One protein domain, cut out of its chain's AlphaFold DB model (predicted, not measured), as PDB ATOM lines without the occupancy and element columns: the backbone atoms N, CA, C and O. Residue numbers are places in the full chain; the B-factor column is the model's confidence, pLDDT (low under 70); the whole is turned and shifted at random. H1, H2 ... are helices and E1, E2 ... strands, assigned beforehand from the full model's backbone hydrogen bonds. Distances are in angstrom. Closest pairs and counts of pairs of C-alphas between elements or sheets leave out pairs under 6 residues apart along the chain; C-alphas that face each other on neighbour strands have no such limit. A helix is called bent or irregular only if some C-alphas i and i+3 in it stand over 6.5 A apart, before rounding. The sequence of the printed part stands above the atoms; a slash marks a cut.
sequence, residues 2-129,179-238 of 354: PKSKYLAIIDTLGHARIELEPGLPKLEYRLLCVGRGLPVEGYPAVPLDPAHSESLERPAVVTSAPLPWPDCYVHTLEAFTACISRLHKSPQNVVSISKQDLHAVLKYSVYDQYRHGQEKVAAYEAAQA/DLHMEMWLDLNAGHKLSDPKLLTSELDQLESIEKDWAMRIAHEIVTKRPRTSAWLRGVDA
ATOM      1  N   PRO A   2      30.299  13.414   8.495       56.81
ATOM      2  CA  PRO A   2      31.657  13.063   8.103       56.81
ATOM      3  C   PRO A   2      31.989  13.740   6.768       56.81
ATOM      4  O   PRO A   2      31.202  13.715   5.826       56.81
ATOM      5  N   LYS A   3      33.140  14.417   6.716       83.12
ATOM      6  CA  LYS A   3      33.662  15.094   5.514       83.12
ATOM      7  C   LYS A   3      34.633  14.189   4.747       83.12
ATOM      8  O   LYS A   3      35.557  14.675   4.093       83.12
ATOM      9  N   SER A   4      34.462  12.881   4.902       92.44
ATOM     10  CA  SER A   4      35.296  11.867   4.274       92.44
ATOM     11  C   SER A   4      35.035  11.848   2.774       92.44
ATOM     12  O   SER A   4      33.918  12.090   2.314       92.44
ATOM     13  N   LYS A   5      36.090  11.601   2.004       93.44
ATOM     14  CA  LYS A   5      36.029  11.530   0.545       93.44
ATOM     15  C   LYS A   5      36.452  10.145   0.113       93.44
ATOM     16  O   LYS A   5      37.477   9.644   0.574       93.44
ATOM     17  N   TYR A   6      35.679   9.569  -0.787       95.38
ATOM     18  CA  TYR A   6      35.860   8.210  -1.267       95.38
ATOM     19  C   TYR A   6      35.980   8.240  -2.786       95.38
ATOM     20  O   TYR A   6      35.350   9.069  -3.445       95.38
ATOM     21  N   LEU A   7      36.814   7.359  -3.332       96.06
ATOM     22  CA  LEU A   7      36.905   7.129  -4.768       96.06
ATOM     23  C   LEU A   7      36.017   5.934  -5.110       96.06
ATOM     24  O   LEU A   7      35.993   4.954  -4.368       96.06
ATOM     25  N   ALA A   8      35.280   6.013  -6.214       96.38
ATOM     26  CA  ALA A   8      34.413   4.929  -6.642       96.38
ATOM     27  C   ALA A   8      34.318   4.838  -8.166       96.38
ATOM     28  O   ALA A   8      34.421   5.843  -8.872       96.38
ATOM     29  N   ILE A   9      34.079   3.625  -8.655       95.75
ATOM     30  CA  ILE A   9      33.704   3.346 -10.040       95.75
ATOM     31  C   ILE A   9      32.180   3.295 -10.110       95.75
ATOM     32  O   ILE A   9      31.527   2.612  -9.317       95.75
ATOM     33  N   ILE A  10      31.613   4.008 -11.078       93.50
ATOM     34  CA  ILE A  10      30.178   3.986 -11.353       93.50
ATOM     35  C   ILE A  10      29.892   2.757 -12.219       93.50
ATOM     36  O   ILE A  10      30.306   2.705 -13.375       93.50
ATOM     37  N   ASP A  11      29.205   1.767 -11.652       85.38
ATOM     38  CA  ASP A  11      28.811   0.538 -12.350       85.38
ATOM     39  C   ASP A  11      27.655   0.832 -13.315       85.38
ATOM     40  O   ASP A  11      27.769   0.700 -14.536       85.38
ATOM     41  N   THR A  12      26.543   1.321 -12.774       69.31
ATOM     42  CA  THR A  12      25.329   1.621 -13.533       69.31
ATOM     43  C   THR A  12      24.470   2.645 -12.795       69.31
ATOM     44  O   THR A  12      24.641   2.886 -11.597       69.31
ATOM     45  N   LEU A  13      23.515   3.245 -13.519       60.97
ATOM     46  CA  LEU A  13      22.351   3.871 -12.894       60.97
ATOM     47  C   LEU A  13      21.645   2.782 -12.073       60.97
ATOM     48  O   LEU A  13      21.022   1.875 -12.637       60.97
ATOM     49  N   GLY A  14      21.744   2.896 -10.747       49.88
ATOM     50  CA  GLY A  14      20.756   2.325  -9.841       49.88
ATOM     51  C   GLY A  14      19.386   2.805 -10.302       49.88
ATOM     52  O   GLY A  14      19.280   3.761 -11.073       49.88
ATOM     53  N   HIS A  15      18.339   2.064  -9.976       49.81
ATOM     54  CA  HIS A  15      17.013   2.329 -10.511       49.81
ATOM     55  C   HIS A  15      16.702   3.833 -10.508       49.81
ATOM     56  O   HIS A  15      16.571   4.436  -9.456       49.81
ATOM     57  N   ALA A  16      16.579   4.436 -11.697       45.59
ATOM     58  CA  ALA A  16      16.084   5.797 -11.878       45.59
ATOM     59  C   ALA A  16      14.597   5.817 -11.491       45.59
ATOM     60  O   ALA A  16      13.701   5.879 -12.329       45.59
ATOM     61  N   ARG A  17      14.325   5.601 -10.212       45.06
ATOM     62  CA  ARG A  17      13.017   5.540  -9.599       45.06
ATOM     63  C   ARG A  17      13.058   6.604  -8.516       45.06
ATOM     64  O   ARG A  17      13.832   6.481  -7.580       45.06
ATOM     65  N   ILE A  18      12.166   7.587  -8.665       45.84
ATOM     66  CA  ILE A  18      11.793   8.637  -7.699       45.84
ATOM     67  C   ILE A  18      12.467   9.999  -7.940       45.84
ATOM     68  O   ILE A  18      13.370  10.394  -7.233       45.84
ATOM     69  N   GLU A  19      12.026  10.714  -8.971       48.12
ATOM     70  CA  GLU A  19      11.413  12.056  -8.829       48.12
ATOM     71  C   GLU A  19      12.051  13.075  -7.834       48.12
ATOM     72  O   GLU A  19      11.648  13.181  -6.684       48.12
ATOM     73  N   LEU A  20      13.036  13.856  -8.316       53.34
ATOM     74  CA  LEU A  20      13.624  15.094  -7.761       53.34
ATOM     75  C   LEU A  20      12.593  16.239  -7.629       53.34
ATOM     76  O   LEU A  20      12.724  17.087  -6.755       53.34
ATOM     77  N   GLU A  21      11.585  16.219  -8.501       52.75
ATOM     78  CA  GLU A  21      10.306  16.953  -8.550       52.75
ATOM     79  C   GLU A  21       9.254  15.906  -8.959       52.75
ATOM     80  O   GLU A  21       9.681  14.920  -9.578       52.75
ATOM     81  N   PRO A  22       7.933  16.078  -8.725       53.97
ATOM     82  CA  PRO A  22       6.923  15.207  -9.333       53.97
ATOM     83  C   PRO A  22       7.184  15.107 -10.853       53.97
ATOM     84  O   PRO A  22       6.977  16.062 -11.595       53.97
ATOM     85  N   GLY A  23       7.737  13.985 -11.308       51.44
ATOM     86  CA  GLY A  23       8.153  13.693 -12.688       51.44
ATOM     87  C   GLY A  23       9.656  13.497 -13.010       51.44
ATOM     88  O   GLY A  23       9.946  13.002 -14.101       51.44
ATOM     89  N   LEU A  24      10.641  13.863 -12.165       52.44
ATOM     90  CA  LEU A  24      12.077  13.893 -12.574       52.44
ATOM     91  C   LEU A  24      12.987  12.810 -11.955       52.44
ATOM     92  O   LEU A  24      13.347  12.929 -10.800       52.44
ATOM     93  N   PRO A  25      13.519  11.811 -12.673       58.09
ATOM     94  CA  PRO A  25      14.250  10.693 -12.056       58.09
ATOM     95  C   PRO A  25      15.441  11.121 -11.171       58.09
ATOM     96  O   PRO A  25      16.377  11.764 -11.648       58.09
ATOM     97  N   LYS A  26      15.447  10.705  -9.897       70.25
ATOM     98  CA  LYS A  26      16.623  10.801  -9.020       70.25
ATOM     99  C   LYS A  26      17.737   9.919  -9.557       70.25
ATOM    100  O   LYS A  26      17.533   8.759  -9.917       70.25
ATOM    101  N   LEU A  27      18.917  10.521  -9.651       80.25
ATOM    102  CA  LEU A  27      20.127   9.870 -10.123       80.25
ATOM    103  C   LEU A  27      20.679   8.986  -9.006       80.25
ATOM    104  O   LEU A  27      21.527   9.407  -8.217       80.25
ATOM    105  N   GLU A  28      20.135   7.782  -8.921       86.12
ATOM    106  CA  GLU A  28      20.648   6.707  -8.090       86.12
ATOM    107  C   GLU A  28      21.748   5.967  -8.862       86.12
ATOM    108  O   GLU A  28      21.570   5.599 -10.024       86.12
ATOM    109  N   TYR A  29      22.901   5.743  -8.237       89.19
ATOM    110  CA  TYR A  29      23.995   4.971  -8.821       89.19
ATOM    111  C   TYR A  29      24.456   3.888  -7.867       89.19
ATOM    112  O   TYR A  29      24.508   4.101  -6.655       89.19
ATOM    113  N   ARG A  30      24.854   2.753  -8.445       91.94
ATOM    114  CA  ARG A  30      25.665   1.762  -7.745       91.94
ATOM    115  C   ARG A  30      27.136   2.127  -7.908       91.94
ATOM    116  O   ARG A  30      27.619   2.334  -9.024       91.94
ATOM    117  N   LEU A  31      27.821   2.213  -6.781       94.94
ATOM    118  CA  LEU A  31      29.197   2.663  -6.663       94.94
ATOM    119  C   LEU A  31      30.039   1.512  -6.111       94.94
ATOM    120  O   LEU A  31      29.703   0.930  -5.082       94.94
ATOM    121  N   LEU A  32      31.116   1.178  -6.821       96.06
ATOM    122  CA  LEU A  32      32.137   0.230  -6.378       96.06
ATOM    123  C   LEU A  32      33.285   1.022  -5.766       96.06
ATOM    124  O   LEU A  32      33.884   1.851  -6.456       96.06
ATOM    125  N   CYS A  33      33.593   0.798  -4.496       96.62
ATOM    126  CA  CYS A  33      34.603   1.585  -3.806       96.62
ATOM    127  C   CYS A  33      36.019   1.245  -4.283       96.62
ATOM    128  O   CYS A  33      36.372   0.092  -4.535       96.62
ATOM    129  N   VAL A  34      36.854   2.277  -4.351       96.81
ATOM    130  CA  VAL A  34      38.286   2.175  -4.618       96.81
ATOM    131  C   VAL A  34      39.033   2.667  -3.387       96.81
ATOM    132  O   VAL A  34      38.820   3.788  -2.920       96.81
ATOM    133  N   GLY A  35      39.906   1.815  -2.865       95.44
ATOM    134  CA  GLY A  35      40.762   2.102  -1.723       95.44
ATOM    135  C   GLY A  35      42.232   2.150  -2.117       95.44
ATOM    136  O   GLY A  35      42.622   1.702  -3.197       95.44
ATOM    137  N   ARG A  36      43.057   2.697  -1.222       94.56
ATOM    138  CA  ARG A  36      44.515   2.587  -1.323       94.56
ATOM    139  C   ARG A  36      44.982   1.336  -0.595       94.56
ATOM    140  O   ARG A  36      44.548   1.101   0.531       94.56
ATOM    141  N   GLY A  37      45.892   0.600  -1.220       93.12
ATOM    142  CA  GLY A  37      46.392  -0.666  -0.710       93.12
ATOM    143  C   GLY A  37      45.358  -1.789  -0.742       93.12
ATOM    144  O   GLY A  37      44.173  -1.609  -1.058       93.12
ATOM    145  N   LEU A  38      45.848  -2.978  -0.408       92.31
ATOM    146  CA  LEU A  38      45.030  -4.173  -0.292       92.31
ATOM    147  C   LEU A  38      44.113  -4.087   0.940       92.31
ATOM    148  O   LEU A  38      44.537  -3.596   1.991       92.31
ATOM    149  N   PRO A  39      42.872  -4.590   0.847       90.38
ATOM    150  CA  PRO A  39      42.018  -4.762   2.014       90.38
ATOM    151  C   PRO A  39      42.652  -5.766   2.989       90.38
ATOM    152  O   PRO A  39      43.456  -6.609   2.596       90.38
ATOM    153  N   VAL A  40      42.265  -5.703   4.266       87.31
ATOM    154  CA  VAL A  40      42.809  -6.565   5.342       87.31
ATOM    155  C   VAL A  40      42.694  -8.061   5.019       87.31
ATOM    156  O   VAL A  40      43.574  -8.841   5.363       87.31
ATOM    157  N   GLU A  41      41.624  -8.465   4.337       81.00
ATOM    158  CA  GLU A  41      41.361  -9.847   3.931       81.00
ATOM    159  C   GLU A  41      42.227 -10.275   2.732       81.00
ATOM    160  O   GLU A  41      42.301 -11.459   2.409       81.00
ATOM    161  N   GLY A  42      42.878  -9.325   2.056       76.56
ATOM    162  CA  GLY A  42      43.801  -9.529   0.942       76.56
ATOM    163  C   GLY A  42      43.130  -9.896  -0.381       76.56
ATOM    164  O   GLY A  42      43.456  -9.308  -1.401       76.56
ATOM    165  N   TYR A  43      42.175 -10.829  -0.381       80.19
ATOM    166  CA  TYR A  43      41.578 -11.393  -1.597       80.19
ATOM    167  C   TYR A  43      40.455 -10.578  -2.284       80.19
ATOM    168  O   TYR A  43      40.294 -10.747  -3.497       80.19
ATOM    169  N   PRO A  44      39.658  -9.718  -1.609       90.12
ATOM    170  CA  PRO A  44      38.546  -9.020  -2.253       90.12
ATOM    171  C   PRO A  44      38.998  -7.704  -2.903       90.12
ATOM    172  O   PRO A  44      38.509  -6.618  -2.581       90.12
ATOM    173  N   ALA A  45      39.973  -7.792  -3.808       95.25
ATOM    174  CA  ALA A  45      40.531  -6.631  -4.490       95.25
ATOM    175  C   ALA A  45      40.795  -6.880  -5.976       95.25
ATOM    176  O   ALA A  45      41.055  -8.007  -6.394       95.25
ATOM    177  N   VAL A  46      40.734  -5.821  -6.784       96.31
ATOM    178  CA  VAL A  46      41.199  -5.803  -8.181       96.31
ATOM    179  C   VAL A  46      42.169  -4.630  -8.337       96.31
ATOM    180  O   VAL A  46      41.789  -3.513  -7.981       96.31
ATOM    181  N   PRO A  47      43.400  -4.839  -8.838       96.62
ATOM    182  CA  PRO A  47      44.361  -3.751  -8.989       96.62
ATOM    183  C   PRO A  47      43.906  -2.753 -10.056       96.62
ATOM    184  O   PRO A  47      43.361  -3.149 -11.085       96.62
ATOM    185  N   LEU A  48      44.151  -1.464  -9.824       96.12
ATOM    186  CA  LEU A  48      44.078  -0.421 -10.849       96.12
ATOM    187  C   LEU A  48      45.500  -0.047 -11.259       96.12
ATOM    188  O   LEU A  48      46.315   0.242 -10.387       96.12
ATOM    189  N   ASP A  49      45.800  -0.034 -12.555       93.81
ATOM    190  CA  ASP A  49      47.128   0.335 -13.059       93.81
ATOM    191  C   ASP A  49      47.559   1.719 -12.513       93.81
ATOM    192  O   ASP A  49      46.760   2.665 -12.558       93.81
ATOM    193  N   PRO A  50      48.773   1.868 -11.940       93.31
ATOM    194  CA  PRO A  50      49.908   0.932 -11.952       93.31
ATOM    195  C   PRO A  50      50.076   0.060 -10.684       93.31
ATOM    196  O   PRO A  50      51.193  -0.331 -10.351       93.31
ATOM    197  N   ALA A  51      49.017  -0.219  -9.919       92.25
ATOM    198  CA  ALA A  51      49.102  -1.054  -8.715       92.25
ATOM    199  C   ALA A  51      49.544  -2.499  -9.028       92.25
ATOM    200  O   ALA A  51      49.210  -3.064 -10.073       92.25
ATOM    201  N   HIS A  52      50.274  -3.120  -8.098       85.75
ATOM    202  CA  HIS A  52      50.840  -4.457  -8.294       85.75
ATOM    203  C   HIS A  52      49.761  -5.550  -8.288       85.75
ATOM    204  O   HIS A  52      48.898  -5.586  -7.406       85.75
ATOM    205  N   SER A  53      49.844  -6.472  -9.254       81.25
ATOM    206  CA  SER A  53      48.882  -7.564  -9.467       81.25
ATOM    207  C   SER A  53      49.349  -8.945  -8.992       81.25
ATOM    208  O   SER A  53      48.540  -9.871  -8.954       81.25
ATOM    209  N   GLU A  54      50.620  -9.097  -8.604       73.00
ATOM    210  CA  GLU A  54      51.261 -10.406  -8.379       73.00
ATOM    211  C   GLU A  54      50.597 -11.261  -7.286       73.00
ATOM    212  O   GLU A  54      50.669 -12.485  -7.342       73.00
ATOM    213  N   SER A  55      49.911 -10.648  -6.318       70.31
ATOM    214  CA  SER A  55      49.280 -11.356  -5.198       70.31
ATOM    215  C   SER A  55      47.807 -11.723  -5.406       70.31
ATOM    216  O   SER A  55      47.272 -12.508  -4.628       70.31
ATOM    217  N   LEU A  56      47.128 -11.160  -6.413       77.88
ATOM    218  CA  LEU A  56      45.657 -11.174  -6.485       77.88
ATOM    219  C   LEU A  56      45.059 -12.139  -7.514       77.88
ATOM    220  O   LEU A  56      43.836 -12.241  -7.583       77.88
ATOM    221  N   GLU A  57      45.879 -12.808  -8.335       88.56
ATOM    222  CA  GLU A  57      45.425 -13.643  -9.470       88.56
ATOM    223  C   GLU A  57      44.420 -12.925 -10.405       88.56
ATOM    224  O   GLU A  57      43.624 -13.547 -11.113       88.56
ATOM    225  N   ARG A  58      44.428 -11.586 -10.405       92.44
ATOM    226  CA  ARG A  58      43.476 -10.737 -11.131       92.44
ATOM    227  C   ARG A  58      44.236  -9.719 -11.975       92.44
ATOM    228  O   ARG A  58      45.150  -9.077 -11.455       92.44
ATOM    229  N   PRO A  59      43.871  -9.551 -13.258       94.00
ATOM    230  CA  PRO A  59      44.513  -8.564 -14.111       94.00
ATOM    231  C   PRO A  59      44.236  -7.153 -13.586       94.00
ATOM    232  O   PRO A  59      43.143  -6.869 -13.087       94.00
ATOM    233  N   ALA A  60      45.233  -6.277 -13.705       95.56
ATOM    234  CA  ALA A  60      45.067  -4.869 -13.382       95.56
ATOM    235  C   ALA A  60      44.133  -4.204 -14.399       95.56
ATOM    236  O   ALA A  60      44.251  -4.415 -15.606       95.56
ATOM    237  N   VAL A  61      43.204  -3.401 -13.895       96.38
ATOM    238  CA  VAL A  61      42.292  -2.595 -14.701       96.38
ATOM    239  C   VAL A  61      42.991  -1.306 -15.097       96.38
ATOM    240  O   VAL A  61      43.532  -0.596 -14.249       96.38
ATOM    241  N   VAL A  62      42.941  -0.981 -16.386       96.31
ATOM    242  CA  VAL A  62      43.583   0.216 -16.930       96.31
ATOM    243  C   VAL A  62      42.575   1.359 -16.991       96.31
ATOM    244  O   VAL A  62      41.492   1.241 -17.570       96.31
ATOM    245  N   THR A  63      42.932   2.494 -16.397       96.00
ATOM    246  CA  THR A  63      42.155   3.732 -16.485       96.00
ATOM    247  C   THR A  63      42.559   4.540 -17.719       96.00
ATOM    248  O   THR A  63      43.698   4.503 -18.175       96.00
ATOM    249  N   SER A  64      41.632   5.326 -18.270       95.38
ATOM    250  CA  SER A  64      41.870   6.166 -19.455       95.38
ATOM    251  C   SER A  64      42.934   7.249 -19.238       95.38
ATOM    252  O   SER A  64      43.464   7.800 -20.198       95.38
ATOM    253  N   ALA A  65      43.199   7.587 -17.978       92.94
ATOM    254  CA  ALA A  65      44.278   8.451 -17.527       92.94
ATOM    255  C   ALA A  65      44.783   7.924 -16.173       92.94
ATOM    256  O   ALA A  65      43.978   7.351 -15.426       92.94
ATOM    257  N   PRO A  66      46.071   8.103 -15.839       91.06
ATOM    258  CA  PRO A  66      46.619   7.622 -14.577       91.06
ATOM    259  C   PRO A  66      45.927   8.302 -13.394       91.06
ATOM    260  O   PRO A  66      45.650   9.505 -13.421       91.06
ATOM    261  N   LEU A  67      45.646   7.527 -12.349       92.94
ATOM    262  CA  LEU A  67      45.088   8.068 -11.116       92.94
ATOM    263  C   LEU A  67      46.148   8.904 -10.378       92.94
ATOM    264  O   LEU A  67      47.320   8.527 -10.355       92.94
ATOM    265  N   PRO A  68      45.759  10.009  -9.717       92.56
ATOM    266  CA  PRO A  68      46.702  10.833  -8.959       92.56
ATOM    267  C   PRO A  68      47.165  10.163  -7.656       92.56
ATOM    268  O   PRO A  68      48.094  10.645  -7.008       92.56
ATOM    269  N   TRP A  69      46.526   9.058  -7.256       93.94
ATOM    270  CA  TRP A  69      46.910   8.265  -6.093       93.94
ATOM    271  C   TRP A  69      47.580   6.962  -6.542       93.94
ATOM    272  O   TRP A  69      47.007   6.239  -7.356       93.94
ATOM    273  N   PRO A  70      48.760   6.624  -5.994       92.50
ATOM    274  CA  PRO A  70      49.390   5.342  -6.266       92.50
ATOM    275  C   PRO A  70      48.691   4.224  -5.487       92.50
ATOM    276  O   PRO A  70      48.067   4.481  -4.448       92.50
ATOM    277  N   ASP A  71      48.892   2.990  -5.953       94.25
ATOM    278  CA  ASP A  71      48.508   1.763  -5.246       94.25
ATOM    279  C   ASP A  71      46.995   1.668  -4.971       94.25
ATOM    280  O   ASP A  71      46.547   1.484  -3.840       94.25
ATOM    281  N   CYS A  72      46.187   1.894  -6.011       95.94
ATOM    282  CA  CYS A  72      44.730   1.853  -5.916       95.94
ATOM    283  C   CYS A  72      44.181   0.469  -6.269       95.94
ATOM    284  O   CYS A  72      44.571  -0.135  -7.267       95.94
ATOM    285  N   TYR A  73      43.202   0.017  -5.490       96.81
ATOM    286  CA  TYR A  73      42.506  -1.243  -5.704       96.81
ATOM    287  C   TYR A  73      40.999  -1.029  -5.622       96.81
ATOM    288  O   TYR A  73      40.506  -0.326  -4.738       96.81
ATOM    289  N   VAL A  74      40.246  -1.672  -6.511       96.69
ATOM    290  CA  VAL A  74      38.795  -1.798  -6.353       96.69
ATOM    291  C   VAL A  74      38.534  -2.813  -5.254       96.69
ATOM    292  O   VAL A  74      38.923  -3.969  -5.399       96.69
ATOM    293  N   HIS A  75      37.893  -2.398  -4.167       96.31
ATOM    294  CA  HIS A  75      37.549  -3.283  -3.054       96.31
ATOM    295  C   HIS A  75      36.214  -3.950  -3.385       96.31
ATOM    296  O   HIS A  75      35.151  -3.351  -3.272       96.31
ATOM    297  N   THR A  76      36.257  -5.185  -3.876       95.44
ATOM    298  CA  THR A  76      35.127  -5.842  -4.560       95.44
ATOM    299  C   THR A  76      33.952  -6.195  -3.646       95.44
ATOM    300  O   THR A  76      32.836  -6.392  -4.139       95.44
ATOM    301  N   LEU A  77      34.186  -6.259  -2.333       94.12
ATOM    302  CA  LEU A  77      33.144  -6.408  -1.313       94.12
ATOM    303  C   LEU A  77      32.513  -5.071  -0.902       94.12
ATOM    304  O   LEU A  77      31.409  -5.070  -0.365       94.12
ATOM    305  N   GLU A  78      33.176  -3.952  -1.189       94.75
ATOM    306  CA  GLU A  78      32.772  -2.619  -0.756       94.75
ATOM    307  C   GLU A  78      32.009  -1.932  -1.897       94.75
ATOM    308  O   GLU A  78      32.581  -1.305  -2.792       94.75
ATOM    309  N   ALA A  79      30.687  -2.087  -1.894       93.56
ATOM    310  CA  ALA A  79      29.803  -1.457  -2.864       93.56
ATOM    311  C   ALA A  79      28.556  -0.911  -2.176       93.56
ATOM    312  O   ALA A  79      28.033  -1.523  -1.247       93.56
ATOM    313  N   PHE A  80      28.049   0.217  -2.660       92.50
ATOM    314  CA  PHE A  80      26.854   0.839  -2.104       92.50
ATOM    315  C   PHE A  80      26.047   1.559  -3.184       92.50
ATOM    316  O   PHE A  80      26.520   1.792  -4.299       92.50
ATOM    317  N   THR A  81      24.811   1.909  -2.842       91.19
ATOM    318  CA  THR A  81      23.913   2.660  -3.717       91.19
ATOM    319  C   THR A  81      23.639   4.021  -3.100       91.19
ATOM    320  O   THR A  81      23.310   4.105  -1.920       91.19
ATOM    321  N   ALA A  82      23.776   5.087  -3.882       90.75
ATOM    322  CA  ALA A  82      23.511   6.437  -3.405       90.75
ATOM    323  C   ALA A  82      22.873   7.316  -4.478       90.75
ATOM    324  O   ALA A  82      23.068   7.142  -5.681       90.75
ATOM    325  N   CYS A  83      22.127   8.302  -4.003       89.62
ATOM    326  CA  CYS A  83      21.535   9.363  -4.787       89.62
ATOM    327  C   CYS A  83      22.489  10.551  -4.866       89.62
ATOM    328  O   CYS A  83      22.924  11.096  -3.847       89.62
ATOM    329  N   ILE A  84      22.782  11.003  -6.078       89.81
ATOM    330  CA  ILE A  84      23.684  12.136  -6.275       89.81
ATOM    331  C   ILE A  84      22.886  13.428  -6.183       89.81
ATOM    332  O   ILE A  84      22.095  13.763  -7.060       89.81
ATOM    333  N   SER A  85      23.110  14.156  -5.093       88.75
ATOM    334  CA  SER A  85      22.480  15.451  -4.827       88.75
ATOM    335  C   SER A  85      23.158  16.594  -5.582       88.75
ATOM    336  O   SER A  85      22.501  17.544  -6.005       88.75
ATOM    337  N   ARG A  86      24.478  16.495  -5.783       89.50
ATOM    338  CA  ARG A  86      25.292  17.509  -6.455       89.50
ATOM    339  C   ARG A  86      26.388  16.856  -7.281       89.50
ATOM    340  O   ARG A  86      27.070  15.952  -6.806       89.50
ATOM    341  N   LEU A  87      26.570  17.353  -8.503       89.44
ATOM    342  CA  LEU A  87      27.609  16.905  -9.423       89.44
ATOM    343  C   LEU A  87      28.544  18.060  -9.786       89.44
ATOM    344  O   LEU A  87      28.136  19.015 -10.448       89.44
ATOM    345  N   HIS A  88      29.810  17.943  -9.402       89.94
ATOM    346  CA  HIS A  88      30.870  18.875  -9.763       89.94
ATOM    347  C   HIS A  88      31.583  18.377 -11.020       89.94
ATOM    348  O   HIS A  88      32.332  17.397 -10.989       89.94
ATOM    349  N   LYS A  89      31.319  19.044 -12.147       86.44
ATOM    350  CA  LYS A  89      31.947  18.732 -13.435       86.44
ATOM    351  C   LYS A  89      33.337  19.359 -13.523       86.44
ATOM    352  O   LYS A  89      33.508  20.521 -13.166       86.44
ATOM    353  N   SER A  90      34.295  18.593 -14.039       79.94
ATOM    354  CA  SER A  90      35.616  19.102 -14.415       79.94
ATOM    355  C   SER A  90      35.577  19.691 -15.829       79.94
ATOM    356  O   SER A  90      34.808  19.198 -16.658       79.94
ATOM    357  N   PRO A  91      36.412  20.697 -16.150       76.38
ATOM    358  CA  PRO A  91      36.726  21.030 -17.539       76.38
ATOM    359  C   PRO A  91      37.560  19.942 -18.243       76.38
ATOM    360  O   PRO A  91      37.651  19.952 -19.467       76.38
ATOM    361  N   GLN A  92      38.185  19.025 -17.496       78.56
ATOM    362  CA  GLN A  92      38.980  17.923 -18.041       78.56
ATOM    363  C   GLN A  92      38.115  16.701 -18.382       78.56
ATOM    364  O   GLN A  92      37.001  16.540 -17.878       78.56
ATOM    365  N   ASN A  93      38.651  15.817 -19.229       79.75
ATOM    366  CA  ASN A  93      38.007  14.546 -19.553       79.75
ATOM    367  C   ASN A  93      37.848  13.685 -18.293       79.75
ATOM    368  O   ASN A  93      38.784  13.532 -17.509       79.75
ATOM    369  N   VAL A  94      36.660  13.103 -18.126       88.19
ATOM    370  CA  VAL A  94      36.348  12.197 -17.016       88.19
ATOM    371  C   VAL A  94      37.208  10.942 -17.141       88.19
ATOM    372  O   VAL A  94      37.219  10.300 -18.194       88.19
ATOM    373  N   VAL A  95      37.918  10.585 -16.067       92.56
ATOM    374  CA  VAL A  95      38.673   9.328 -16.014       92.56
ATOM    375  C   VAL A  95      37.686   8.169 -16.048       92.56
ATOM    376  O   VAL A  95      36.728   8.125 -15.279       92.56
ATOM    377  N   SER A  96      37.906   7.243 -16.971       93.94
ATOM    378  CA  SER A  96      37.015   6.116 -17.224       93.94
ATOM    379  C   SER A  96      37.803   4.815 -17.311       93.94
ATOM    380  O   SER A  96      39.019   4.829 -17.478       93.94
ATOM    381  N   ILE A  97      37.110   3.689 -17.183       95.81
ATOM    382  CA  ILE A  97      37.666   2.355 -17.421       95.81
ATOM    383  C   ILE A  97      36.973   1.737 -18.629       95.81
ATOM    384  O   ILE A  97      35.857   2.132 -18.988       95.81
ATOM    385  N   SER A  98      37.621   0.763 -19.267       96.12
ATOM    386  CA  SER A  98      37.010   0.082 -20.402       96.12
ATOM    387  C   SER A  98      35.762  -0.697 -19.963       96.12
ATOM    388  O   SER A  98      35.635  -1.159 -18.827       96.12
ATOM    389  N   LYS A  99      34.818  -0.894 -20.889       94.56
ATOM    390  CA  LYS A  99      33.614  -1.696 -20.616       94.56
ATOM    391  C   LYS A  99      33.954  -3.153 -20.267       94.56
ATOM    392  O   LYS A  99      33.222  -3.782 -19.506       94.56
ATOM    393  N   GLN A 100      35.028  -3.688 -20.850       96.50
ATOM    394  CA  GLN A 100      35.493  -5.049 -20.578       96.50
ATOM    395  C   GLN A 100      36.019  -5.161 -19.145       96.50
ATOM    396  O   GLN A 100      35.625  -6.083 -18.434       96.50
ATOM    397  N   ASP A 101      36.803  -4.176 -18.704       96.62
ATOM    398  CA  ASP A 101      37.326  -4.123 -17.339       96.62
ATOM    399  C   ASP A 101      36.213  -3.951 -16.313       96.62
ATOM    400  O   ASP A 101      36.168  -4.686 -15.331       96.62
ATOM    401  N   LEU A 102      35.256  -3.048 -16.567       95.62
ATOM    402  CA  LEU A 102      34.100  -2.886 -15.686       95.62
ATOM    403  C   LEU A 102      33.342  -4.212 -15.530       95.62
ATOM    404  O   LEU A 102      33.038  -4.630 -14.417       95.62
ATOM    405  N   HIS A 103      33.085  -4.919 -16.632       95.00
ATOM    406  CA  HIS A 103      32.421  -6.219 -16.584       95.00
ATOM    407  C   HIS A 103      33.235  -7.273 -15.810       95.00
ATOM    408  O   HIS A 103      32.657  -8.078 -15.077       95.00
ATOM    409  N   ALA A 104      34.565  -7.272 -15.938       95.62
ATOM    410  CA  ALA A 104      35.439  -8.153 -15.168       95.62
ATOM    411  C   ALA A 104      35.366  -7.844 -13.663       95.62
ATOM    412  O   ALA A 104      35.137  -8.753 -12.867       95.62
ATOM    413  N   VAL A 105      35.461  -6.567 -13.278       96.00
ATOM    414  CA  VAL A 105      35.330  -6.110 -11.884       96.00
ATOM    415  C   VAL A 105      33.991  -6.535 -11.284       96.00
ATOM    416  O   VAL A 105      33.956  -7.061 -10.174       96.00
ATOM    417  N   LEU A 106      32.892  -6.376 -12.023       94.75
ATOM    418  CA  LEU A 106      31.567  -6.796 -11.562       94.75
ATOM    419  C   LEU A 106      31.475  -8.305 -11.353       94.75
ATOM    420  O   LEU A 106      30.920  -8.759 -10.354       94.75
ATOM    421  N   LYS A 107      32.067  -9.091 -12.258       95.06
ATOM    422  CA  LYS A 107      32.151 -10.547 -12.102       95.06
ATOM    423  C   LYS A 107      32.922 -10.927 -10.834       95.06
ATOM    424  O   LYS A 107      32.470 -11.812 -10.108       95.06
ATOM    425  N   TYR A 108      34.044 -10.259 -10.554       95.62
ATOM    426  CA  TYR A 108      34.812 -10.479  -9.326       95.62
ATOM    427  C   TYR A 108      34.025 -10.078  -8.077       95.62
ATOM    428  O   TYR A 108      33.971 -10.858  -7.136       95.62
ATOM    429  N   SER A 109      33.329  -8.937  -8.099       94.69
ATOM    430  CA  SER A 109      32.462  -8.501  -6.995       94.69
ATOM    431  C   SER A 109      31.392  -9.532  -6.647       94.69
ATOM    432  O   SER A 109      31.263  -9.910  -5.485       94.69
ATOM    433  N   VAL A 110      30.687 -10.078  -7.641       93.88
ATOM    434  CA  VAL A 110      29.678 -11.124  -7.405       93.88
ATOM    435  C   VAL A 110      30.303 -12.402  -6.838       93.88
ATOM    436  O   VAL A 110      29.752 -13.002  -5.914       93.88
ATOM    437  N   TYR A 111      31.448 -12.830  -7.379       95.19
ATOM    438  CA  TYR A 111      32.150 -14.021  -6.896       95.19
ATOM    439  C   TYR A 111      32.630 -13.855  -5.447       95.19
ATOM    440  O   TYR A 111      32.420 -14.744  -4.622       95.19
ATOM    441  N   ASP A 112      33.207 -12.699  -5.122       94.94
ATOM    442  CA  ASP A 112      33.717 -12.399  -3.787       94.94
ATOM    443  C   ASP A 112      32.589 -12.286  -2.772       94.94
ATOM    444  O   ASP A 112      32.695 -12.847  -1.686       94.94
ATOM    445  N   GLN A 113      31.471 -11.648  -3.128       93.25
ATOM    446  CA  GLN A 113      30.287 -11.592  -2.267       93.25
ATOM    447  C   GLN A 113      29.738 -12.990  -1.964       93.25
ATOM    448  O   GLN A 113      29.389 -13.283  -0.818       93.25
ATOM    449  N   TYR A 114      29.687 -13.869  -2.971       94.38
ATOM    450  CA  TYR A 114      29.259 -15.254  -2.785       94.38
ATOM    451  C   TYR A 114      30.199 -16.014  -1.843       94.38
ATOM    452  O   TYR A 114      29.744 -16.620  -0.871       94.38
ATOM    453  N   ARG A 115      31.509 -15.941  -2.101       94.06
ATOM    454  CA  ARG A 115      32.540 -16.577  -1.275       94.06
ATOM    455  C   ARG A 115      32.504 -16.066   0.168       94.06
ATOM    456  O   ARG A 115      32.443 -16.874   1.090       94.06
ATOM    457  N   HIS A 116      32.451 -14.749   0.363       93.19
ATOM    458  CA  HIS A 116      32.348 -14.115   1.682       93.19
ATOM    459  C   HIS A 116      31.099 -14.572   2.440       93.19
ATOM    460  O   HIS A 116      31.141 -14.833   3.641       93.19
ATOM    461  N   GLY A 117      29.973 -14.728   1.735       92.69
ATOM    462  CA  GLY A 117      28.749 -15.291   2.302       92.69
ATOM    463  C   GLY A 117      28.931 -16.726   2.804       92.69
ATOM    464  O   GLY A 117      28.506 -17.040   3.916       92.69
ATOM    465  N   GLN A 118      29.594 -17.587   2.025       94.81
ATOM    466  CA  GLN A 118      29.896 -18.962   2.442       94.81
ATOM    467  C   GLN A 118      30.829 -19.006   3.657       94.81
ATOM    468  O   GLN A 118      30.559 -19.744   4.603       94.81
ATOM    469  N   GLU A 119      31.885 -18.191   3.656       92.75
ATOM    470  CA  GLU A 119      32.837 -18.088   4.767       92.75
ATOM    471  C   GLU A 119      32.136 -17.628   6.056       92.75
ATOM    472  O   GLU A 119      32.328 -18.231   7.113       92.75
ATOM    473  N   LYS A 120      31.238 -16.634   5.969       91.44
ATOM    474  CA  LYS A 120      30.417 -16.181   7.106       91.44
ATOM    475  C   LYS A 120      29.507 -17.279   7.658       91.44
ATOM    476  O   LYS A 120      29.411 -17.431   8.875       91.44
ATOM    477  N   VAL A 121      28.839 -18.041   6.789       93.88
ATOM    478  CA  VAL A 121      27.972 -19.154   7.214       93.88
ATOM    479  C   VAL A 121      28.792 -20.251   7.893       93.88
ATOM    480  O   VAL A 121      28.430 -20.688   8.983       93.88
ATOM    481  N   ALA A 122      29.923 -20.642   7.304       95.00
ATOM    482  CA  ALA A 122      30.812 -21.648   7.878       95.00
ATOM    483  C   ALA A 122      31.376 -21.209   9.241       95.00
ATOM    484  O   ALA A 122      31.385 -21.996  10.188       95.00
ATOM    485  N   ALA A 123      31.786 -19.943   9.374       93.06
ATOM    486  CA  ALA A 123      32.257 -19.381  10.639       93.06
ATOM    487  C   ALA A 123      31.169 -19.406  11.724       93.06
ATOM    488  O   ALA A 123      31.444 -19.740  12.876       93.06
ATOM    489  N   TYR A 124      29.921 -19.102  11.357       93.69
ATOM    490  CA  TYR A 124      28.787 -19.173  12.275       93.69
ATOM    491  C   TYR A 124      28.489 -20.609  12.728       93.69
ATOM    492  O   TYR A 124      28.310 -20.849  13.923       93.69
ATOM    493  N   GLU A 125      28.480 -21.579  11.809       93.69
ATOM    494  CA  GLU A 125      28.287 -22.994  12.154       93.69
ATOM    495  C   GLU A 125      29.419 -23.522  13.048       93.69
ATOM    496  O   GLU A 125      29.154 -24.206  14.041       93.69
ATOM    497  N   ALA A 126      30.670 -23.151  12.761       93.31
ATOM    498  CA  ALA A 126      31.817 -23.497  13.596       93.31
ATOM    499  C   ALA A 126      31.703 -22.893  15.006       93.31
ATOM    500  O   ALA A 126      31.935 -23.588  15.997       93.31
ATOM    501  N   ALA A 127      31.278 -21.631  15.116       92.06
ATOM    502  CA  ALA A 127      31.046 -20.976  16.403       92.06
ATOM    503  C   ALA A 127      29.908 -21.635  17.203       92.06
ATOM    504  O   ALA A 127      30.000 -21.745  18.426       92.06
ATOM    505  N   GLN A 128      28.851 -22.113  16.537       90.75
ATOM    506  CA  GLN A 128      27.787 -22.875  17.195       90.75
ATOM    507  C   GLN A 128      28.264 -24.246  17.684       90.75
ATOM    508  O   GLN A 128      27.930 -24.634  18.801       90.75
ATOM    509  N   ALA A 129      29.049 -24.964  16.878       90.44
ATOM    510  CA  ALA A 129      29.586 -26.274  17.243       90.44
ATOM    511  C   ALA A 129      30.610 -26.195  18.390       90.44
ATOM    512  O   ALA A 129      30.688 -27.105  19.211       90.44
ATOM    513  N   ASP A 179      17.308   7.078   2.130       85.75
ATOM    514  CA  ASP A 179      18.008   7.440   0.908       85.75
ATOM    515  C   ASP A 179      19.370   8.044   1.255       85.75
ATOM    516  O   ASP A 179      19.459   9.069   1.936       85.75
ATOM    517  N   LEU A 180      20.444   7.440   0.752       89.25
ATOM    518  CA  LEU A 180      21.790   7.986   0.895       89.25
ATOM    519  C   LEU A 180      21.994   9.099  -0.130       89.25
ATOM    520  O   LEU A 180      21.901   8.857  -1.329       89.25
ATOM    521  N   HIS A 181      22.275  10.317   0.327       90.38
ATOM    522  CA  HIS A 181      22.563  11.456  -0.544       90.38
ATOM    523  C   HIS A 181      24.050  11.800  -0.504       90.38
ATOM    524  O   HIS A 181      24.609  12.013   0.570       90.38
ATOM    525  N   MET A 182      24.680  11.893  -1.674       91.62
ATOM    526  CA  MET A 182      26.102  12.222  -1.797       91.62
ATOM    527  C   MET A 182      26.351  13.358  -2.786       91.62
ATOM    528  O   MET A 182      25.540  13.633  -3.677       91.62
ATOM    529  N   GLU A 183      27.486  14.029  -2.611       92.81
ATOM    530  CA  GLU A 183      28.060  14.948  -3.592       92.81
ATOM    531  C   GLU A 183      29.162  14.214  -4.364       92.81
ATOM    532  O   GLU A 183      29.935  13.452  -3.782       92.81
ATOM    533  N   MET A 184      29.220  14.421  -5.679       92.12
ATOM    534  CA  MET A 184      30.153  13.733  -6.570       92.12
ATOM    535  C   MET A 184      31.034  14.733  -7.310       92.12
ATOM    536  O   MET A 184      30.538  15.692  -7.904       92.12
ATOM    537  N   TRP A 185      32.338  14.469  -7.326       93.31
ATOM    538  CA  TRP A 185      33.323  15.200  -8.118       93.31
ATOM    539  C   TRP A 185      33.814  14.314  -9.255       93.31
ATOM    540  O   TRP A 185      34.234  13.187  -9.021       93.31
ATOM    541  N   LEU A 186      33.761  14.831 -10.483       91.00
ATOM    542  CA  LEU A 186      34.321  14.149 -11.657       91.00
ATOM    543  C   LEU A 186      35.793  14.504 -11.895       91.00
ATOM    544  O   LEU A 186      36.453  13.869 -12.711       91.00
ATOM    545  N   ASP A 187      36.293  15.532 -11.205       90.06
ATOM    546  CA  ASP A 187      37.699  15.911 -11.228       90.06
ATOM    547  C   ASP A 187      38.484  15.135 -10.167       90.06
ATOM    548  O   ASP A 187      38.297  15.351  -8.967       90.06
ATOM    549  N   LEU A 188      39.387  14.256 -10.603       88.81
ATOM    550  CA  LEU A 188      40.265  13.521  -9.693       88.81
ATOM    551  C   LEU A 188      41.459  14.370  -9.222       88.81
ATOM    552  O   LEU A 188      42.049  14.061  -8.189       88.81
ATOM    553  N   ASN A 189      41.777  15.478  -9.904       84.00
ATOM    554  CA  ASN A 189      42.929  16.331  -9.596       84.00
ATOM    555  C   ASN A 189      42.666  17.363  -8.489       84.00
ATOM    556  O   ASN A 189      43.540  18.164  -8.160       84.00
ATOM    557  N   ALA A 190      41.497  17.335  -7.849       75.12
ATOM    558  CA  ALA A 190      41.083  18.318  -6.848       75.12
ATOM    559  C   ALA A 190      41.829  18.223  -5.487       75.12
ATOM    560  O   ALA A 190      41.366  18.760  -4.476       75.12
ATOM    561  N   GLY A 191      42.973  17.527  -5.425       77.50
ATOM    562  CA  GLY A 191      43.833  17.442  -4.235       77.50
ATOM    563  C   GLY A 191      43.180  16.739  -3.043       77.50
ATOM    564  O   GLY A 191      43.410  17.100  -1.891       77.50
ATOM    565  N   HIS A 192      42.284  15.784  -3.295       85.44
ATOM    566  CA  HIS A 192      41.522  15.126  -2.238       85.44
ATOM    567  C   HIS A 192      42.326  14.008  -1.564       85.44
ATOM    568  O   HIS A 192      42.985  13.205  -2.220       85.44
ATOM    569  N   LYS A 193      42.244  13.931  -0.231       91.06
ATOM    570  CA  LYS A 193      42.728  12.773   0.526       91.06
ATOM    571  C   LYS A 193      41.629  11.714   0.550       91.06
ATOM    572  O   LYS A 193      40.557  11.970   1.097       91.06
ATOM    573  N   LEU A 194      41.902  10.555  -0.042       93.00
ATOM    574  CA  LEU A 194      40.979   9.423  -0.024       93.00
ATOM    575  C   LEU A 194      40.937   8.787   1.367       93.00
ATOM    576  O   LEU A 194      41.969   8.632   2.023       93.00
ATOM    577  N   SER A 195      39.728   8.457   1.803       94.50
ATOM    578  CA  SER A 195      39.446   7.696   3.019       94.50
ATOM    579  C   SER A 195      39.323   6.206   2.691       94.50
ATOM    580  O   SER A 195      39.126   5.842   1.532       94.50
ATOM    581  N   ASP A 196      39.462   5.354   3.703       93.31
ATOM    582  CA  ASP A 196      39.332   3.903   3.548       93.31
ATOM    583  C   ASP A 196      37.864   3.521   3.261       93.31
ATOM    584  O   ASP A 196      36.991   3.889   4.056       93.31
ATOM    585  N   PRO A 197      37.571   2.799   2.162       94.44
ATOM    586  CA  PRO A 197      36.243   2.263   1.870       94.44
ATOM    587  C   PRO A 197      35.559   1.541   3.031       94.44
ATOM    588  O   PRO A 197      34.348   1.679   3.189       94.44
ATOM    589  N   LYS A 198      36.317   0.831   3.874       91.50
ATOM    590  CA  LYS A 198      35.752   0.094   5.016       91.50
ATOM    591  C   LYS A 198      35.100   0.998   6.052       91.50
ATOM    592  O   LYS A 198      34.138   0.610   6.710       91.50
ATOM    593  N   LEU A 199      35.621   2.216   6.211       92.56
ATOM    594  CA  LEU A 199      35.016   3.194   7.111       92.56
ATOM    595  C   LEU A 199      33.636   3.594   6.594       92.56
ATOM    596  O   LEU A 199      32.691   3.611   7.377       92.56
ATOM    597  N   LEU A 200      33.498   3.820   5.283       92.56
ATOM    598  CA  LEU A 200      32.205   4.135   4.680       92.56
ATOM    599  C   LEU A 200      31.198   3.016   4.921       92.56
ATOM    600  O   LEU A 200      30.102   3.289   5.397       92.56
ATOM    601  N   THR A 201      31.549   1.767   4.619       90.38
ATOM    602  CA  THR A 201      30.606   0.657   4.789       90.38
ATOM    603  C   THR A 201      30.263   0.409   6.249       90.38
ATOM    604  O   THR A 201      29.092   0.203   6.547       90.38
ATOM    605  N   SER A 202      31.205   0.588   7.179       91.38
ATOM    606  CA  SER A 202      30.895   0.550   8.614       91.38
ATOM    607  C   SER A 202      29.918   1.651   9.059       91.38
ATOM    608  O   SER A 202      29.018   1.396   9.861       91.38
ATOM    609  N   GLU A 203      30.045   2.868   8.517       92.00
ATOM    610  CA  GLU A 203      29.118   3.975   8.779       92.00
ATOM    611  C   GLU A 203      27.736   3.696   8.164       92.00
ATOM    612  O   GLU A 203      26.711   3.973   8.789       92.00
ATOM    613  N   LEU A 204      27.692   3.122   6.958       91.81
ATOM    614  CA  LEU A 204      26.446   2.739   6.292       91.81
ATOM    615  C   LEU A 204      25.722   1.611   7.038       91.81
ATOM    616  O   LEU A 204      24.518   1.726   7.264       91.81
ATOM    617  N   ASP A 205      26.445   0.586   7.492       91.25
ATOM    618  CA  ASP A 205      25.905  -0.502   8.316       91.25
ATOM    619  C   ASP A 205      25.317   0.044   9.626       91.25
ATOM    620  O   ASP A 205      24.238  -0.367  10.072       91.25
ATOM    621  N   GLN A 206      25.991   1.023  10.242       93.19
ATOM    622  CA  GLN A 206      25.477   1.699  11.430       93.19
ATOM    623  C   GLN A 206      24.171   2.445  11.128       93.19
ATOM    624  O   GLN A 206      23.216   2.342  11.901       93.19
ATOM    625  N   LEU A 207      24.092   3.173  10.013       91.25
ATOM    626  CA  LEU A 207      22.872   3.878   9.618       91.25
ATOM    627  C   LEU A 207      21.715   2.914   9.314       91.25
ATOM    628  O   LEU A 207      20.598   3.153   9.777       91.25
ATOM    629  N   GLU A 208      21.977   1.802   8.624       90.06
ATOM    630  CA  GLU A 208      20.975   0.759   8.370       90.06
ATOM    631  C   GLU A 208      20.467   0.139   9.682       90.06
ATOM    632  O   GLU A 208      19.270  -0.113   9.836       90.06
ATOM    633  N   SER A 209      21.346  -0.052  10.674       92.19
ATOM    634  CA  SER A 209      20.933  -0.550  11.993       92.19
ATOM    635  C   SER A 209      19.956   0.402  12.696       92.19
ATOM    636  O   SER A 209      18.928  -0.035  13.217       92.19
ATOM    637  N   ILE A 210      20.209   1.715  12.627       92.88
ATOM    638  CA  ILE A 210      19.336   2.745  13.207       92.88
ATOM    639  C   ILE A 210      17.990   2.781  12.474       92.88
ATOM    640  O   ILE A 210      16.939   2.885  13.115       92.88
ATOM    641  N   GLU A 211      18.005   2.682  11.142       89.38
ATOM    642  CA  GLU A 211      16.792   2.612  10.323       89.38
ATOM    643  C   GLU A 211      15.946   1.393  10.695       89.38
ATOM    644  O   GLU A 211      14.739   1.515  10.915       89.38
ATOM    645  N   LYS A 212      16.575   0.224  10.825       88.94
ATOM    646  CA  LYS A 212      15.911  -1.017  11.227       88.94
ATOM    647  C   LYS A 212      15.284  -0.897  12.614       88.94
ATOM    648  O   LYS A 212      14.118  -1.256  12.786       88.94
ATOM    649  N   ASP A 213      16.007  -0.343  13.583       92.25
ATOM    650  CA  ASP A 213      15.502  -0.119  14.941       92.25
ATOM    651  C   ASP A 213      14.341   0.877  14.977       92.25
ATOM    652  O   ASP A 213      13.377   0.717  15.733       92.25
ATOM    653  N   TRP A 214      14.397   1.924  14.155       91.81
ATOM    654  CA  TRP A 214      13.273   2.834  13.965       91.81
ATOM    655  C   TRP A 214      12.071   2.118  13.335       91.81
ATOM    656  O   TRP A 214      10.972   2.183  13.887       91.81
ATOM    657  N   ALA A 215      12.271   1.370  12.249       88.56
ATOM    658  CA  ALA A 215      11.207   0.646  11.558       88.56
ATOM    659  C   ALA A 215      10.519  -0.378  12.474       88.56
ATOM    660  O   ALA A 215       9.290  -0.483  12.467       88.56
ATOM    661  N   MET A 216      11.285  -1.082  13.315       89.88
ATOM    662  CA  MET A 216      10.744  -1.993  14.328       89.88
ATOM    663  C   MET A 216       9.879  -1.260  15.359       89.88
ATOM    664  O   MET A 216       8.781  -1.724  15.671       89.88
ATOM    665  N   ARG A 217      10.322  -0.098  15.860       90.31
ATOM    666  CA  ARG A 217       9.539   0.715  16.808       90.31
ATOM    667  C   ARG A 217       8.231   1.210  16.196       90.31
ATOM    668  O   ARG A 217       7.192   1.108  16.843       90.31
ATOM    669  N   ILE A 218       8.264   1.674  14.948       87.94
ATOM    670  CA  ILE A 218       7.061   2.108  14.227       87.94
ATOM    671  C   ILE A 218       6.106   0.935  13.995       87.94
ATOM    672  O   ILE A 218       4.909   1.057  14.247       87.94
ATOM    673  N   ALA A 219       6.615  -0.223  13.568       87.31
ATOM    674  CA  ALA A 219       5.795  -1.419  13.398       87.31
ATOM    675  C   ALA A 219       5.124  -1.828  14.721       87.31
ATOM    676  O   ALA A 219       3.922  -2.088  14.749       87.31
ATOM    677  N   HIS A 220       5.873  -1.812  15.826       89.44
ATOM    678  CA  HIS A 220       5.346  -2.098  17.158       89.44
ATOM    679  C   HIS A 220       4.277  -1.084  17.593       89.44
ATOM    680  O   HIS A 220       3.221  -1.469  18.096       89.44
ATOM    681  N   GLU A 221       4.505   0.211  17.374       87.56
ATOM    682  CA  GLU A 221       3.531   1.263  17.670       87.56
ATOM    683  C   GLU A 221       2.221   1.061  16.898       87.56
ATOM    684  O   GLU A 221       1.137   1.134  17.478       87.56
ATOM    685  N   ILE A 222       2.311   0.749  15.605       83.31
ATOM    686  CA  ILE A 222       1.140   0.486  14.768       83.31
ATOM    687  C   ILE A 222       0.399  -0.754  15.273       83.31
ATOM    688  O   ILE A 222      -0.815  -0.703  15.446       83.31
ATOM    689  N   VAL A 223       1.101  -1.853  15.553       86.44
ATOM    690  CA  VAL A 223       0.471  -3.092  16.041       86.44
ATOM    691  C   VAL A 223      -0.202  -2.890  17.403       86.44
ATOM    692  O   VAL A 223      -1.276  -3.439  17.634       86.44
ATOM    693  N   THR A 224       0.371  -2.074  18.291       87.88
ATOM    694  CA  THR A 224      -0.160  -1.869  19.651       87.88
ATOM    695  C   THR A 224      -1.251  -0.800  19.741       87.88
ATOM    696  O   THR A 224      -2.207  -0.971  20.498       87.88
ATOM    697  N   LYS A 225      -1.163   0.295  18.970       80.25
ATOM    698  CA  LYS A 225      -2.138   1.404  19.026       80.25
ATOM    699  C   LYS A 225      -3.321   1.225  18.074       80.25
ATOM    700  O   LYS A 225      -4.438   1.608  18.418       80.25
ATOM    701  N   ARG A 226      -3.118   0.621  16.898       70.12
ATOM    702  CA  ARG A 226      -4.159   0.494  15.858       70.12
ATOM    703  C   ARG A 226      -5.369  -0.377  16.235       70.12
ATOM    704  O   ARG A 226      -6.459  -0.063  15.762       70.12
ATOM    705  N   PRO A 227      -5.261  -1.412  17.094       67.88
ATOM    706  CA  PRO A 227      -6.435  -2.134  17.584       67.88
ATOM    707  C   PRO A 227      -7.410  -1.229  18.343       67.88
ATOM    708  O   PRO A 227      -8.614  -1.449  18.282       67.88
ATOM    709  N   ARG A 228      -6.914  -0.182  19.019       61.66
ATOM    710  CA  ARG A 228      -7.766   0.765  19.754       61.66
ATOM    711  C   ARG A 228      -8.514   1.701  18.812       61.66
ATOM    712  O   ARG A 228      -9.702   1.917  19.010       61.66
ATOM    713  N   THR A 229      -7.864   2.200  17.762       67.31
ATOM    714  CA  THR A 229      -8.523   3.053  16.762       67.31
ATOM    715  C   THR A 229      -9.500   2.280  15.884       67.31
ATOM    716  O   THR A 229     -10.559   2.806  15.571       67.31
ATOM    717  N   SER A 230      -9.210   1.027  15.521       72.00
ATOM    718  CA  SER A 230     -10.159   0.206  14.753       72.00
ATOM    719  C   SER A 230     -11.332  -0.309  15.594       72.00
ATOM    720  O   SER A 230     -12.418  -0.521  15.058       72.00
ATOM    721  N   ALA A 231     -11.139  -0.513  16.902       70.56
ATOM    722  CA  ALA A 231     -12.233  -0.772  17.834       70.56
ATOM    723  C   ALA A 231     -13.095   0.479  18.052       70.56
ATOM    724  O   ALA A 231     -14.314   0.369  18.057       70.56
ATOM    725  N   TRP A 232     -12.477   1.660  18.163       74.19
ATOM    726  CA  TRP A 232     -13.196   2.930  18.252       74.19
ATOM    727  C   TRP A 232     -14.001   3.228  16.983       74.19
ATOM    728  O   TRP A 232     -15.191   3.483  17.095       74.19
ATOM    729  N   LEU A 233     -13.406   3.093  15.789       75.25
ATOM    730  CA  LEU A 233     -14.119   3.268  14.513       75.25
ATOM    731  C   LEU A 233     -15.314   2.316  14.396       75.25
ATOM    732  O   LEU A 233     -16.413   2.755  14.093       75.25
ATOM    733  N   ARG A 234     -15.137   1.031  14.744       77.12
ATOM    734  CA  ARG A 234     -16.265   0.088  14.798       77.12
ATOM    735  C   ARG A 234     -17.322   0.477  15.828       77.12
ATOM    736  O   ARG A 234     -18.490   0.209  15.596       77.12
ATOM    737  N   GLY A 235     -16.924   1.059  16.956       73.81
ATOM    738  CA  GLY A 235     -17.850   1.575  17.961       73.81
ATOM    739  C   GLY A 235     -18.652   2.775  17.459       73.81
ATOM    740  O   GLY A 235     -19.838   2.848  17.746       73.81
ATOM    741  N   VAL A 236     -18.034   3.668  16.681       77.12
ATOM    742  CA  VAL A 236     -18.701   4.814  16.041       77.12
ATOM    743  C   VAL A 236     -19.667   4.343  14.952       77.12
ATOM    744  O   VAL A 236     -20.825   4.742  14.969       77.12
ATOM    745  N   ASP A 237     -19.246   3.425  14.078       78.00
ATOM    746  CA  ASP A 237     -20.117   2.867  13.032       78.00
ATOM    747  C   ASP A 237     -21.295   2.073  13.629       78.00
ATOM    748  O   ASP A 237     -22.414   2.122  13.122       78.00
ATOM    749  N   ALA A 238     -21.056   1.337  14.720       76.62
ATOM    750  CA  ALA A 238     -22.089   0.566  15.411       76.62
ATOM    751  C   ALA A 238     -23.017   1.428  16.278       76.62
ATOM    752  O   ALA A 238     -24.123   0.985  16.581       76.62
TER     753      ALA A 238
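This is residues 2 to 129 and 179 to 238 of the 354 residues of an uncharacterized protein of Exidia glandulosa HHB12029 (UniProt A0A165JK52). A strongly twisted, branched sheet of five strands forms a compact body, from which two long helical arms stick out: residues 117 to 129 of H1, whose earlier residues pack on the sheet, and residues 208 to 238 of the bent helix H2, which make much of the length. The 188 printed residues hold, in order, E1, E2, E3, E4, H1, E5 and H2, a mixed class; the sheet is antiparallel but for the parallel pair E4 and E5. The whole is loose, with a radius of gyration of the C-alphas of 21.8 A, and spans 76 by 55 by 30 A.

E1, residues 7 to 13, begins at C-alpha 7 (36.905, 7.129, -4.768). E2 is residues 28 to 36, 25.1 A long, E3 residues 45 to 47, and E4 residues 72 to 88, bending by 116 degrees at residue 85. H1, residues 99 to 129, is 45.3 A long; E5 is residues 181 to 185. H2, residues 197 to 238, was assigned as one helix by its hydrogen bonds but is bent, C-alphas 224 and 227 being 6.6 A apart; its arms are H2a, residues 197 to 224, 40.7 A, and H2b, residues 227 to 238, ending at C-alpha 238 (-22.089, 0.566, 15.411).

E1 and E2 form a hairpin, with N 9 and O 32 2.8 A apart. On the other side of E2 is E4, with N 31 and O 80 at 2.8 A. E3 and E4 are a hairpin too, with N 74 and O 46 at 2.8 A; E5 pairs with E4, N 88 and O 184 at 2.8 A. H1 is on the sheet, over E4, at a height of 7.9 A; the closest C-alphas, of Thr 76 and Ser 109, are 4.5 A apart. H2a only grazes the sheet with residues 197 to 204, and is apart from H1. H2a and H2b stand at a steep tilt of 36 degrees, only just. Every O i to N i+4 pair is within hydrogen-bond range in H1, H2a and H2b.

The C-alphas of Glu 54 and Ala 238, the farthest apart, are 77.9 A apart. Residues 130 to 178 are not printed, and the gap from C-alpha 129 to 179 is 39.2 A. The links E1 to E2, E3 to E4 and E5 to H2 are long. The model's pLDDT is under 70 at residue 2, residues 12 to 25 and residues 227 to 229.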